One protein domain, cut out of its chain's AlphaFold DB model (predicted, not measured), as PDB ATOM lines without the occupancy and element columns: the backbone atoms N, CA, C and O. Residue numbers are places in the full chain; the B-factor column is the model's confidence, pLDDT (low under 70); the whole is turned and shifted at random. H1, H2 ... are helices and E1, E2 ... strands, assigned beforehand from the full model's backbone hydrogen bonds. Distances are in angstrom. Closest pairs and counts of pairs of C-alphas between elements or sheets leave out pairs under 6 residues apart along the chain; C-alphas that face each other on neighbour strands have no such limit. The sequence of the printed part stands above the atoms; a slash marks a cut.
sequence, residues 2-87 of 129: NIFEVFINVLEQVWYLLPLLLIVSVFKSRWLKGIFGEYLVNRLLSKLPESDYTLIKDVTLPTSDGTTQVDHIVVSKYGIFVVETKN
ATOM      1  N   ASN A   2     213.180   0.223 -77.743       87.31
ATOM      2  CA  ASN A   2     211.975   0.701 -78.413       87.31
ATOM      3  C   ASN A   2     211.542   2.028 -77.788       87.31
ATOM      4  O   ASN A   2     211.602   2.194 -76.573       87.31
ATOM      5  N   ILE A   3     211.070   2.972 -78.604       89.12
ATOM      6  CA  ILE A   3     210.546   4.266 -78.123       89.12
ATOM      7  C   ILE A   3     209.471   4.062 -77.043       89.12
ATOM      8  O   ILE A   3     209.398   4.821 -76.080       89.12
ATOM      9  N   PHE A   4     208.688   2.990 -77.170       90.12
ATOM     10  CA  PHE A   4     207.681   2.596 -76.192       90.12
ATOM     11  C   PHE A   4     208.271   2.292 -74.803       90.12
ATOM     12  O   PHE A   4     207.758   2.773 -73.799       90.12
ATOM     13  N   GLU A   5     209.387   1.564 -74.732       89.94
ATOM     14  CA  GLU A   5     210.055   1.229 -73.463       89.94
ATOM     15  C   GLU A   5     210.653   2.470 -72.798       89.94
ATOM     16  O   GLU A   5     210.584   2.624 -71.580       89.94
ATOM     17  N   VAL A   6     211.202   3.388 -73.598       89.38
ATOM     18  CA  VAL A   6     211.692   4.679 -73.096       89.38
ATOM     19  C   VAL A   6     210.545   5.475 -72.469       89.38
ATOM     20  O   VAL A   6     210.708   6.041 -71.392       89.38
ATOM     21  N   PHE A   7     209.368   5.476 -73.099       90.50
ATOM     22  CA  PHE A   7     208.202   6.208 -72.606       90.50
ATOM     23  C   PHE A   7     207.661   5.654 -71.279       90.50
ATOM     24  O   PHE A   7     207.388   6.428 -70.363       90.50
ATOM     25  N   ILE A   8     207.545   4.327 -71.146       91.69
ATOM     26  CA  ILE A   8     207.053   3.688 -69.914       91.69
ATOM     27  C   ILE A   8     207.994   3.951 -68.732       91.69
ATOM     28  O   ILE A   8     207.528   4.357 -67.670       91.69
ATOM     29  N   ASN A   9     209.311   3.825 -68.927       90.38
ATOM     30  CA  ASN A   9     210.289   4.105 -67.870       90.38
ATOM     31  C   ASN A   9     210.224   5.560 -67.383       90.38
ATOM     32  O   ASN A   9     210.309   5.826 -66.186       90.38
ATOM     33  N   VAL A  10     210.037   6.515 -68.300       90.50
ATOM     34  CA  VAL A  10     209.849   7.923 -67.927       90.50
ATOM     35  C   VAL A  10     208.545   8.108 -67.149       90.50
ATOM     36  O   VAL A  10     208.543   8.811 -66.142       90.50
ATOM     37  N   LEU A  11     207.450   7.463 -67.563       90.88
ATOM     38  CA  LEU A  11     206.160   7.560 -66.878       90.88
ATOM     39  C   LEU A  11     206.220   7.001 -65.445       90.88
ATOM     40  O   LEU A  11     205.720   7.643 -64.521       90.88
ATOM     41  N   GLU A  12     206.892   5.867 -65.233       90.94
ATOM     42  CA  GLU A  12     207.129   5.294 -63.897       90.94
ATOM     43  C   GLU A  12     207.993   6.190 -62.998       90.94
ATOM     44  O   GLU A  12     207.852   6.176 -61.775       90.94
ATOM     45  N   GLN A  13     208.851   7.032 -63.574       90.00
ATOM     46  CA  GLN A  13     209.650   7.989 -62.807       90.00
ATOM     47  C   GLN A  13     208.892   9.269 -62.436       90.00
ATOM     48  O   GLN A  13     209.393  10.041 -61.619       90.00
ATOM     49  N   VAL A  14     207.711   9.525 -63.014       93.25
ATOM     50  CA  VAL A  14     206.975  10.790 -62.809       93.25
ATOM     51  C   VAL A  14     205.508  10.624 -62.411       93.25
ATOM     52  O   VAL A  14     204.848  11.623 -62.121       93.25
ATOM     53  N   TRP A  15     204.971   9.401 -62.346       93.44
ATOM     54  CA  TRP A  15     203.544   9.171 -62.070       93.44
ATOM     55  C   TRP A  15     203.068   9.777 -60.738       93.44
ATOM     56  O   TRP A  15     201.929  10.234 -60.656       93.44
ATOM     57  N   TYR A  16     203.937   9.863 -59.720       92.12
ATOM     58  CA  TYR A  16     203.629  10.463 -58.413       92.12
ATOM     59  C   TYR A  16     203.352  11.975 -58.477       92.12
ATOM     60  O   TYR A  16     202.762  12.532 -57.547       92.12
ATOM     61  N   LEU A  17     203.715  12.659 -59.570       93.38
ATOM     62  CA  LEU A  17     203.377  14.069 -59.766       93.38
ATOM     63  C   LEU A  17     201.868  14.278 -59.941       93.38
ATOM     64  O   LEU A  17     201.355  15.315 -59.525       93.38
ATOM     65  N   LEU A  18     201.142  13.299 -60.493       91.62
ATOM     66  CA  LEU A  18     199.687  13.377 -60.663       91.62
ATOM     67  C   LEU A  18     198.930  13.441 -59.323       91.62
ATOM     68  O   LEU A  18     198.196  14.416 -59.119       91.62
ATOM     69  N   PRO A  19     199.100  12.493 -58.375       92.94
ATOM     70  CA  PRO A  19     198.455  12.593 -57.068       92.94
ATOM     71  C   PRO A  19     198.965  13.798 -56.273       92.94
ATOM     72  O   PRO A  19     198.170  14.454 -55.604       92.94
ATOM     73  N   LEU A  20     200.249  14.164 -56.390       92.81
ATOM     74  CA  LEU A  20     200.784  15.362 -55.739       92.81
ATOM     75  C   LEU A  20     200.078  16.641 -56.218       92.81
ATOM     76  O   LEU A  20     199.682  17.477 -55.405       92.81
ATOM     77  N   LEU A  21     199.877  16.791 -57.529       91.75
ATOM     78  CA  LEU A  21     199.188  17.943 -58.112       91.75
ATOM     79  C   LEU A  21     197.718  17.979 -57.669       91.75
ATOM     80  O   LEU A  21     197.210  19.042 -57.301       91.75
ATOM     81  N   LEU A  22     197.061  16.817 -57.617       90.62
ATOM     82  CA  LEU A  22     195.689  16.687 -57.128       90.62
ATOM     83  C   LEU A  22     195.578  17.118 -55.658       90.62
ATOM     84  O   LEU A  22     194.738  17.956 -55.329       90.62
ATOM     85  N   ILE A  23     196.485  16.649 -54.797       89.81
ATOM     86  CA  ILE A  23     196.568  17.048 -53.384       89.81
ATOM     87  C   ILE A  23     196.749  18.568 -53.262       89.81
ATOM     88  O   ILE A  23     195.984  19.235 -52.561       89.81
ATOM     89  N   VAL A  24     197.711  19.154 -53.981       88.56
ATOM     90  CA  VAL A  24     197.962  20.607 -53.951       88.56
ATOM     91  C   VAL A  24     196.740  21.403 -54.421       88.56
ATOM     92  O   VAL A  24     196.423  22.448 -53.844       88.56
ATOM     93  N   SER A  25     196.040  20.925 -55.451       86.81
ATOM     94  CA  SER A  25     194.814  21.548 -55.956       86.81
ATOM     95  C   SER A  25     193.712  21.557 -54.894       86.81
ATOM     96  O   SER A  25     193.120  22.606 -54.615       86.81
ATOM     97  N   VAL A  26     193.514  20.423 -54.216       84.50
ATOM     98  CA  VAL A  26     192.555  20.281 -53.117       84.50
ATOM     99  C   VAL A  26     192.879  21.263 -51.987       84.50
ATOM    100  O   VAL A  26     192.010  22.058 -51.623       84.50
ATOM    101  N   PHE A  27     194.130  21.335 -51.513       82.44
ATOM    102  CA  PHE A  27     194.554  22.302 -50.480       82.44
ATOM    103  C   PHE A  27     194.389  23.773 -50.897       82.44
ATOM    104  O   PHE A  27     194.188  24.657 -50.058       82.44
ATOM    105  N   LYS A  28     194.446  24.074 -52.199       81.06
ATOM    106  CA  LYS A  28     194.200  25.428 -52.713       81.06
ATOM    107  C   LYS A  28     192.715  25.770 -52.843       81.06
ATOM    108  O   LYS A  28     192.412  26.965 -52.985       81.06
ATOM    109  N   SER A  29     191.814  24.792 -52.749       84.50
ATOM    110  CA  SER A  29     190.371  24.986 -52.901       84.50
ATOM    111  C   SER A  29     189.801  26.001 -51.899       84.50
ATOM    112  O   SER A  29     190.305  26.192 -50.789       84.50
ATOM    113  N   ARG A  30     188.747  26.714 -52.315       80.44
ATOM    114  CA  ARG A  30     188.023  27.657 -51.442       80.44
ATOM    115  C   ARG A  30     187.265  26.926 -50.331       80.44
ATOM    116  O   ARG A  30     187.179  27.452 -49.231       80.44
ATOM    117  N   TRP A  31     186.784  25.719 -50.618       81.38
ATOM    118  CA  TRP A  31     186.020  24.888 -49.692       81.38
ATOM    119  C   TRP A  31     186.838  24.479 -48.460       81.38
ATOM    120  O   TRP A  31     186.436  24.792 -47.344       81.38
ATOM    121  N   LEU A  32     188.046  23.921 -48.641       83.62
ATOM    122  CA  LEU A  32     188.906  23.565 -47.500       83.62
ATOM    123  C   LEU A  32     189.290  24.773 -46.642       83.62
ATOM    124  O   LEU A  32     189.402  24.673 -45.423       83.62
ATOM    125  N   LYS A  33     189.480  25.933 -47.275       82.62
ATOM    126  CA  LYS A  33     189.746  27.184 -46.557       82.62
ATOM    127  C   LYS A  33     188.548  27.620 -45.711       82.62
ATOM    128  O   LYS A  33     188.771  28.154 -44.628       82.62
ATOM    129  N   GLY A  34     187.320  27.412 -46.186       80.69
ATOM    130  CA  GLY A  34     186.096  27.653 -45.411       80.69
ATOM    131  C   GLY A  34     186.077  26.805 -44.144       80.69
ATOM    132  O   GLY A  34     186.132  27.355 -43.046       80.69
ATOM    133  N   ILE A  35     186.200  25.485 -44.313       83.50
ATOM    134  CA  ILE A  35     186.207  24.508 -43.212       83.50
ATOM    135  C   ILE A  35     187.289  24.822 -42.180       83.50
ATOM    136  O   ILE A  35     187.044  24.784 -40.978       83.50
ATOM    137  N   PHE A  36     188.504  25.152 -42.625       86.00
ATOM    138  CA  PHE A  36     189.584  25.474 -41.694       86.00
ATOM    139  C   PHE A  36     189.310  26.761 -40.900       86.00
ATOM    140  O   PHE A  36     189.648  26.845 -39.719       86.00
ATOM    141  N   GLY A  37     188.695  27.761 -41.540       83.62
ATOM    142  CA  GLY A  37     188.286  29.000 -40.881       83.62
ATOM    143  C   GLY A  37     187.232  28.747 -39.806       83.62
ATOM    144  O   GLY A  37     187.420  29.158 -38.662       83.62
ATOM    145  N   GLU A  38     186.177  28.009 -40.152       82.88
ATOM    146  CA  GLU A  38     185.123  27.594 -39.220       82.88
ATOM    147  C   GLU A  38     185.688  26.757 -38.069       82.88
ATOM    148  O   GLU A  38     185.385  27.014 -36.906       82.88
ATOM    149  N   TYR A  39     186.578  25.800 -38.351       86.75
ATOM    150  CA  TYR A  39     187.247  24.999 -37.324       86.75
ATOM    151  C   TYR A  39     188.047  25.865 -36.339       86.75
ATOM    152  O   TYR A  39     188.000  25.636 -35.127       86.75
ATOM    153  N   LEU A  40     188.772  26.878 -36.829       88.25
ATOM    154  CA  LEU A  40     189.549  27.771 -35.972       88.25
ATOM    155  C   LEU A  40     188.644  28.622 -35.072       88.25
ATOM    156  O   LEU A  40     188.909  28.714 -33.873       88.25
ATOM    157  N   VAL A  41     187.580  29.212 -35.627       87.06
ATOM    158  CA  VAL A  41     186.599  29.998 -34.859       87.06
ATOM    159  C   VAL A  41     185.936  29.124 -33.803       87.06
ATOM    160  O   VAL A  41     185.922  29.488 -32.630       87.06
ATOM    161  N   ASN A  42     185.507  27.922 -34.182       86.62
ATOM    162  CA  ASN A  42     184.973  26.926 -33.265       86.62
ATOM    163  C   ASN A  42     185.922  26.626 -32.108       86.62
ATOM    164  O   ASN A  42     185.511  26.658 -30.952       86.62
ATOM    165  N   ARG A  43     187.203  26.378 -32.397       88.50
ATOM    166  CA  ARG A  43     188.201  26.113 -31.355       88.50
ATOM    167  C   ARG A  43     188.375  27.313 -30.419       88.50
ATOM    168  O   ARG A  43     188.604  27.121 -29.230       88.50
ATOM    169  N   LEU A  44     188.324  28.536 -30.940       89.12
ATOM    170  CA  LEU A  44     188.449  29.748 -30.129       89.12
ATOM    171  C   LEU A  44     187.221  29.957 -29.240       89.12
ATOM    172  O   LEU A  44     187.382  30.220 -28.053       89.12
ATOM    173  N   LEU A  45     186.016  29.786 -29.786       87.38
ATOM    174  CA  LEU A  45     184.765  29.940 -29.043       87.38
ATOM    175  C   LEU A  45     184.575  28.836 -27.996       87.38
ATOM    176  O   LEU A  45     184.125  29.125 -26.895       87.38
ATOM    177  N   SER A  46     184.998  27.600 -28.276       85.75
ATOM    178  CA  SER A  46     184.973  26.496 -27.303       85.75
ATOM    179  C   SER A  46     185.940  26.672 -26.124       85.75
ATOM    180  O   SER A  46     185.898  25.880 -25.194       85.75
ATOM    181  N   LYS A  47     186.823  27.680 -26.136       89.69
ATOM    182  CA  LYS A  47     187.650  28.028 -24.965       89.69
ATOM    183  C   LYS A  47     186.939  28.960 -23.984       89.69
ATOM    184  O   LYS A  47     187.501  29.251 -22.929       89.69
ATOM    185  N   LEU A  48     185.767  29.484 -24.341       88.25
ATOM    186  CA  LEU A  48     184.982  30.308 -23.431       88.25
ATOM    187  C   LEU A  48     184.456  29.445 -22.270       88.25
ATOM    188  O   LEU A  48     184.149  28.274 -22.488       88.25
ATOM    189  N   PRO A  49     184.348  29.993 -21.045       88.00
ATOM    190  CA  PRO A  49     183.835  29.244 -19.902       88.00
ATOM    191  C   PRO A  49     182.402  28.759 -20.144       88.00
ATOM    192  O   PRO A  49     181.490  29.575 -20.284       88.00
ATOM    193  N   GLU A  50     182.191  27.443 -20.130       84.25
ATOM    194  CA  GLU A  50     180.873  26.827 -20.364       84.25
ATOM    195  C   GLU A  50     179.816  27.246 -19.329       84.25
ATOM    196  O   GLU A  50     178.622  27.205 -19.606       84.25
ATOM    197  N   SER A  51     180.241  27.705 -18.146       85.31
ATOM    198  CA  SER A  51     179.339  28.224 -17.111       85.31
ATOM    199  C   SER A  51     178.623  29.512 -17.522       85.31
ATOM    200  O   SER A  51     177.527  29.784 -17.041       85.31
ATOM    201  N   ASP A  52     179.260  30.316 -18.375       87.94
ATOM    202  CA  ASP A  52     178.779  31.639 -18.779       87.94
ATOM    203  C   ASP A  52     178.409  31.705 -20.268       87.94
ATOM    204  O   ASP A  52     177.680  32.622 -20.656       87.94
ATOM    205  N   TYR A  53     178.906  30.776 -21.096       90.25
ATOM    206  CA  TYR A  53     178.783  30.801 -22.553       90.25
ATOM    207  C   TYR A  53     178.389  29.436 -23.130       90.25
ATOM    208  O   TYR A  53     179.114  28.456 -22.991       90.25
ATOM    209  N   THR A  54     177.295  29.412 -23.889       89.94
ATOM    210  CA  THR A  54     176.832  28.249 -24.654       89.94
ATOM    211  C   THR A  54     177.003  28.511 -26.146       89.94
ATOM    212  O   THR A  54     176.451  29.474 -26.678       89.94
ATOM    213  N   LEU A  55     177.752  27.647 -26.831       89.56
ATOM    214  CA  LEU A  55     178.001  27.734 -28.271       89.56
ATOM    215  C   LEU A  55     177.046  26.817 -29.047       89.56
ATOM    216  O   LEU A  55     177.073  25.601 -28.872       89.56
ATOM    217  N   ILE A  56     176.258  27.396 -29.950       87.50
ATOM    218  CA  ILE A  56     175.376  26.695 -30.887       87.50
ATOM    219  C   ILE A  56     175.918  26.930 -32.302       87.50
ATOM    220  O   ILE A  56     176.251  28.060 -32.655       87.50
ATOM    221  N   LYS A  57     176.044  25.871 -33.099       86.44
ATOM    222  CA  LYS A  57     176.711  25.889 -34.412       86.44
ATOM    223  C   LYS A  57     175.737  25.510 -35.519       86.44
ATOM    224  O   LYS A  57     174.787  24.778 -35.248       86.44
ATOM    225  N   ASP A  58     176.006  25.985 -36.733       83.38
ATOM    226  CA  ASP A  58     175.316  25.584 -37.968       83.38
ATOM    227  C   ASP A  58     173.787  25.672 -37.879       83.38
ATOM    228  O   ASP A  58     173.041  24.767 -38.265       83.38
ATOM    229  N   VAL A  59     173.296  26.791 -37.348       83.06
ATOM    230  CA  VAL A  59     171.862  26.985 -37.136       83.06
ATOM    231  C   VAL A  59     171.226  27.466 -38.429       83.06
ATOM    232  O   VAL A  59     171.525  28.549 -38.926       83.06
ATOM    233  N   THR A  60     170.298  26.674 -38.960       85.00
ATOM    234  CA  THR A  60     169.482  27.077 -40.109       85.00
ATOM    235  C   THR A  60     168.181  27.691 -39.613       85.00
ATOM    236  O   THR A  60     167.353  27.013 -39.008       85.00
ATOM    237  N   LEU A  61     168.000  28.983 -39.869       81.56
ATOM    238  CA  LEU A  61     166.821  29.735 -39.459       81.56
ATOM    239  C   LEU A  61     165.850  29.897 -40.636       81.56
ATOM    240  O   LEU A  61     166.272  30.316 -41.720       81.56
ATOM    241  N   PRO A  62     164.549  29.612 -40.450       79.19
ATOM    242  CA  PRO A  62     163.540  29.952 -41.438       79.19
ATOM    243  C   PRO A  62     163.329  31.472 -41.465       79.19
ATOM    244  O   PRO A  62     163.227  32.138 -40.436       79.19
ATOM    245  N   THR A  63     163.242  32.024 -42.666       77.69
ATOM    246  CA  THR A  63     162.976  33.437 -42.956       77.69
ATOM    247  C   THR A  63     161.814  33.537 -43.940       77.69
ATOM    248  O   THR A  63     161.514  32.585 -44.654       77.69
ATOM    249  N   SER A  64     161.157  34.699 -44.013       73.62
ATOM    250  CA  SER A  64     160.011  34.908 -44.919       73.62
ATOM    251  C   SER A  64     160.323  34.616 -46.392       73.62
ATOM    252  O   SER A  64     159.422  34.281 -47.150       73.62
ATOM    253  N   ASP A  65     161.597  34.733 -46.774       73.25
ATOM    254  CA  ASP A  65     162.063  34.650 -48.159       73.25
ATOM    255  C   ASP A  65     162.914  33.377 -48.411       73.25
ATOM    256  O   ASP A  65     163.540  33.259 -49.461       73.25
ATOM    257  N   GLY A  66     162.982  32.434 -47.454       79.19
ATOM    258  CA  GLY A  66     163.797  31.211 -47.549       79.19
ATOM    259  C   GLY A  66     164.442  30.810 -46.221       79.19
ATOM    260  O   GLY A  66     163.915  31.107 -45.155       79.19
ATOM    261  N   THR A  67     165.605  30.164 -46.249       78.25
ATOM    262  CA  THR A  67     166.387  29.847 -45.042       78.25
ATOM    263  C   THR A  67     167.685  30.648 -45.011       78.25
ATOM    264  O   THR A  67     168.282  30.932 -46.047       78.25
ATOM    265  N   THR A  68     168.125  31.028 -43.812       78.38
ATOM    266  CA  THR A  68     169.436  31.652 -43.588       78.38
ATOM    267  C   THR A  68     170.241  30.774 -42.643       78.38
ATOM    268  O   THR A  68     169.743  30.390 -41.586       78.38
ATOM    269  N   GLN A  69     171.477  30.459 -43.017       77.50
ATOM    270  CA  GLN A  69     172.400  29.726 -42.157       77.50
ATOM    271  C   GLN A  69     173.204  30.717 -41.314       77.50
ATOM    272  O   GLN A  69     173.664  31.738 -41.821       77.50
ATOM    273  N   VAL A  70     173.320  30.421 -40.023       82.75
ATOM    274  CA  VAL A  70     174.132  31.160 -39.061       82.75
ATOM    275  C   VAL A  70     175.241  30.236 -38.587       82.75
ATOM    276  O   VAL A  70     174.958  29.197 -37.987       82.75
ATOM    277  N   ASP A  71     176.489  30.629 -38.833       82.38
ATOM    278  CA  ASP A  71     177.640  29.767 -38.552       82.38
ATOM    279  C   ASP A  71     177.769  29.470 -37.047       82.38
ATOM    280  O   ASP A  71     177.882  28.315 -36.635       82.38
ATOM    281  N   HIS A  72     177.735  30.512 -36.203       87.38
ATOM    282  CA  HIS A  72     177.916  30.371 -34.756       87.38
ATOM    283  C   HIS A  72     177.035  31.351 -33.973       87.38
ATOM    284  O   HIS A  72     177.024  32.558 -34.229       87.38
ATOM    285  N   ILE A  73     176.346  30.840 -32.955       88.19
ATOM    286  CA  ILE A  73     175.584  31.613 -31.975       88.19
ATOM    287  C   ILE A  73     176.178  31.342 -30.597       88.19
ATOM    288  O   ILE A  73     176.279  30.193 -30.172       88.19
ATOM    289  N   VAL A  74     176.550  32.399 -29.882       90.50
ATOM    290  CA  VAL A  74     177.026  32.311 -28.501       90.50
ATOM    291  C   VAL A  74     175.982  32.928 -27.587       90.50
ATOM    292  O   VAL A  74     175.701  34.124 -27.673       90.50
ATOM    293  N   VAL A  75     175.404  32.114 -26.712       90.81
ATOM    294  CA  VAL A  75     174.429  32.540 -25.707       90.81
ATOM    295  C   VAL A  75     175.152  32.724 -24.383       90.81
ATOM    296  O   VAL A  75     175.878  31.836 -23.952       90.81
ATOM    297  N   SER A  76     174.970  33.871 -23.735       91.19
ATOM    298  CA  SER A  76     175.580  34.160 -22.438       91.19
ATOM    299  C   SER A  76     174.669  35.013 -21.566       91.19
ATOM    300  O   SER A  76     173.741  35.652 -22.069       91.19
ATOM    301  N   LYS A  77     174.997  35.133 -20.275       88.88
ATOM    302  CA  LYS A  77     174.332  36.090 -19.369       88.88
ATOM    303  C   LYS A  77     174.455  37.557 -19.809       88.88
ATOM    304  O   LYS A  77     173.702  38.401 -19.342       88.88
ATOM    305  N   TYR A  78     175.391  37.858 -20.712       89.38
ATOM    306  CA  TYR A  78     175.614  39.197 -21.260       89.38
ATOM    307  C   TYR A  78     174.837  39.457 -22.560       89.38
ATOM    308  O   TYR A  78     174.827  40.586 -23.044       89.38
ATOM    309  N   GLY A  79     174.202  38.431 -23.134       89.00
ATOM    310  CA  GLY A  79     173.444  38.524 -24.380       89.00
ATOM    311  C   GLY A  79     173.748  37.403 -25.375       89.00
ATOM    312  O   GLY A  79     174.476  36.451 -25.075       89.00
ATOM    313  N   ILE A  80     173.164  37.545 -26.568       87.94
ATOM    314  CA  ILE A  80     173.304  36.621 -27.700       87.94
ATOM    315  C   ILE A  80     174.228  37.253 -28.740       87.94
ATOM    316  O   ILE A  80     173.941  38.330 -29.265       87.94
ATOM    317  N   PHE A  81     175.317  36.564 -29.067       89.12
ATOM    318  CA  PHE A  81     176.271  36.983 -30.087       89.12
ATOM    319  C   PHE A  81     176.135  36.096 -31.317       89.12
ATOM    320  O   PHE A  81     176.239  34.875 -31.224       89.12
ATOM    321  N   VAL A  82     175.937  36.721 -32.474       84.94
ATOM    322  CA  VAL A  82     175.916  36.039 -33.771       84.94
ATOM    323  C   VAL A  82     177.259  36.274 -34.450       84.94
ATOM    324  O   VAL A  82     177.617  37.420 -34.732       84.94
ATOM    325  N   VAL A  83     178.013  35.201 -34.677       84.56
ATOM    326  CA  VAL A  83     179.362  35.248 -35.244       84.56
ATOM    327  C   VAL A  83     179.351  34.580 -36.615       84.56
ATOM    328  O   VAL A  83     179.203  33.367 -36.735       84.56
ATOM    329  N   GLU A  84     179.541  35.399 -37.645       81.00
ATOM    330  CA  GLU A  84     179.661  34.974 -39.041       81.00
ATOM    331  C   GLU A  84     181.143  34.862 -39.423       81.00
ATOM    332  O   GLU A  84     181.912  35.815 -39.245       81.00
ATOM    333  N   THR A  85     181.558  33.729 -39.990       77.31
ATOM    334  CA  THR A  85     182.952  33.496 -40.377       77.31
ATOM    335  C   THR A  85     183.149  33.780 -41.863       77.31
ATOM    336  O   THR A  85     182.796  32.994 -42.734       77.31
ATOM    337  N   LYS A  86     183.797  34.903 -42.194       74.25
ATOM    338  CA  LYS A  86     184.220  35.194 -43.576       74.25
ATOM    339  C   LYS A  86     185.718  34.980 -43.739       74.25
ATOM    340  O   LYS A  86     186.529  35.742 -43.217       74.25
ATOM    341  N   ASN A  87     186.102  33.979 -44.531       72.06
ATOM    342  CA  ASN A  87     187.507  33.763 -44.875       72.06
ATOM    343  C   ASN A  87     187.953  34.721 -45.996       72.06
ATOM    344  O   ASN A  87     187.820  34.427 -47.187       72.06
TER     345      ASN A  87
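This is residues 2 to 87 of the 129 residues of the protein "Nuclease-related domain" of Photobacterium damselae (UniProt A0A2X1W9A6). A small, twisted sheet of three strands, E1 E2 E3, forms one end of a long model, and three helices trail away from it end to end in a zigzag line, H3 nearest the sheet, then H2, with H1 at the far end. The long hairpin of E1 and E2 bends along its length, and its tip, residues 62 to 67, sticks out, as do residues 2 to 29 with H1 and H2. The printed part has 86 residues, with three named helices followed by three named strands in the order H1 H2 H3 E1 E2 E3; the sheet's order is E1 E2 E3, antiparallel throughout, and the class is mixed, helices and strands. The whole is extended, with a radius of gyration of the C-alphas of 23.1 A, and is a rod spanning 78 by 36 by 15 A.

E1, residues 53 to 63, E2, residues 66 to 76, and E3, residues 79 to 83, make a meander, each strand the antiparallel neighbour of the one before. E1 and E2 form a hairpin with 162 degrees between their directions; N 56 and O 73 are 2.8 A apart, and N 61 and O 68 also 2.8 A, within hydrogen-bond range. E1 bends by 71 degrees at residue 58, and E2 by 67 degrees at residue 71. E2 and E3 form a second hairpin at 128 degrees, with N 74 and O 81 2.8 A apart. E1 and E3 are the edge strands. H3, residues 30 to 45, only grazes the sheet with its residues 38 to 45; its closest C-alphas to E2 are those of Glu 38 and Asp 71, 7.8 A apart. H2, residues 17 to 28, is close to H3 but not clearly touching, the closest C-alphas being those of Val 26 and Leu 32, 7.5 A apart. These two helices run the same way at a steep tilt of 51 degrees. H1, residues 3 to 14, and H2 meet only through their link. H1 is apart from H3, and neither H1 nor H2 is on the sheet. In H1, H2 and H3 every O i to N i+4 pair is within hydrogen-bond range.

E1 measures 25.9 A from C-alpha 53 at (178.783, 30.801, -22.553) to C-alpha 63, E2 27.9 A and E3 12.8 A, the last ending with C-alpha 83 at (179.362, 35.248, -35.244). H3 is 22.7 A long, H2 16.2 A and H1 17.0 A, beginning with C-alpha 3 at (210.546, 4.266, -78.123).

The C-alphas of Asn 2 and Lys 77, the two farthest apart, are 78.5 A apart. Without the stretches that stand free, the body has 52 residues and spans 36 by 24 by 12 A. The printed part has no cut; the link from H3 to E1 is short, and the other links are tight. The mean pLDDT of the printed part is 86.1, and no printed residue is under 70.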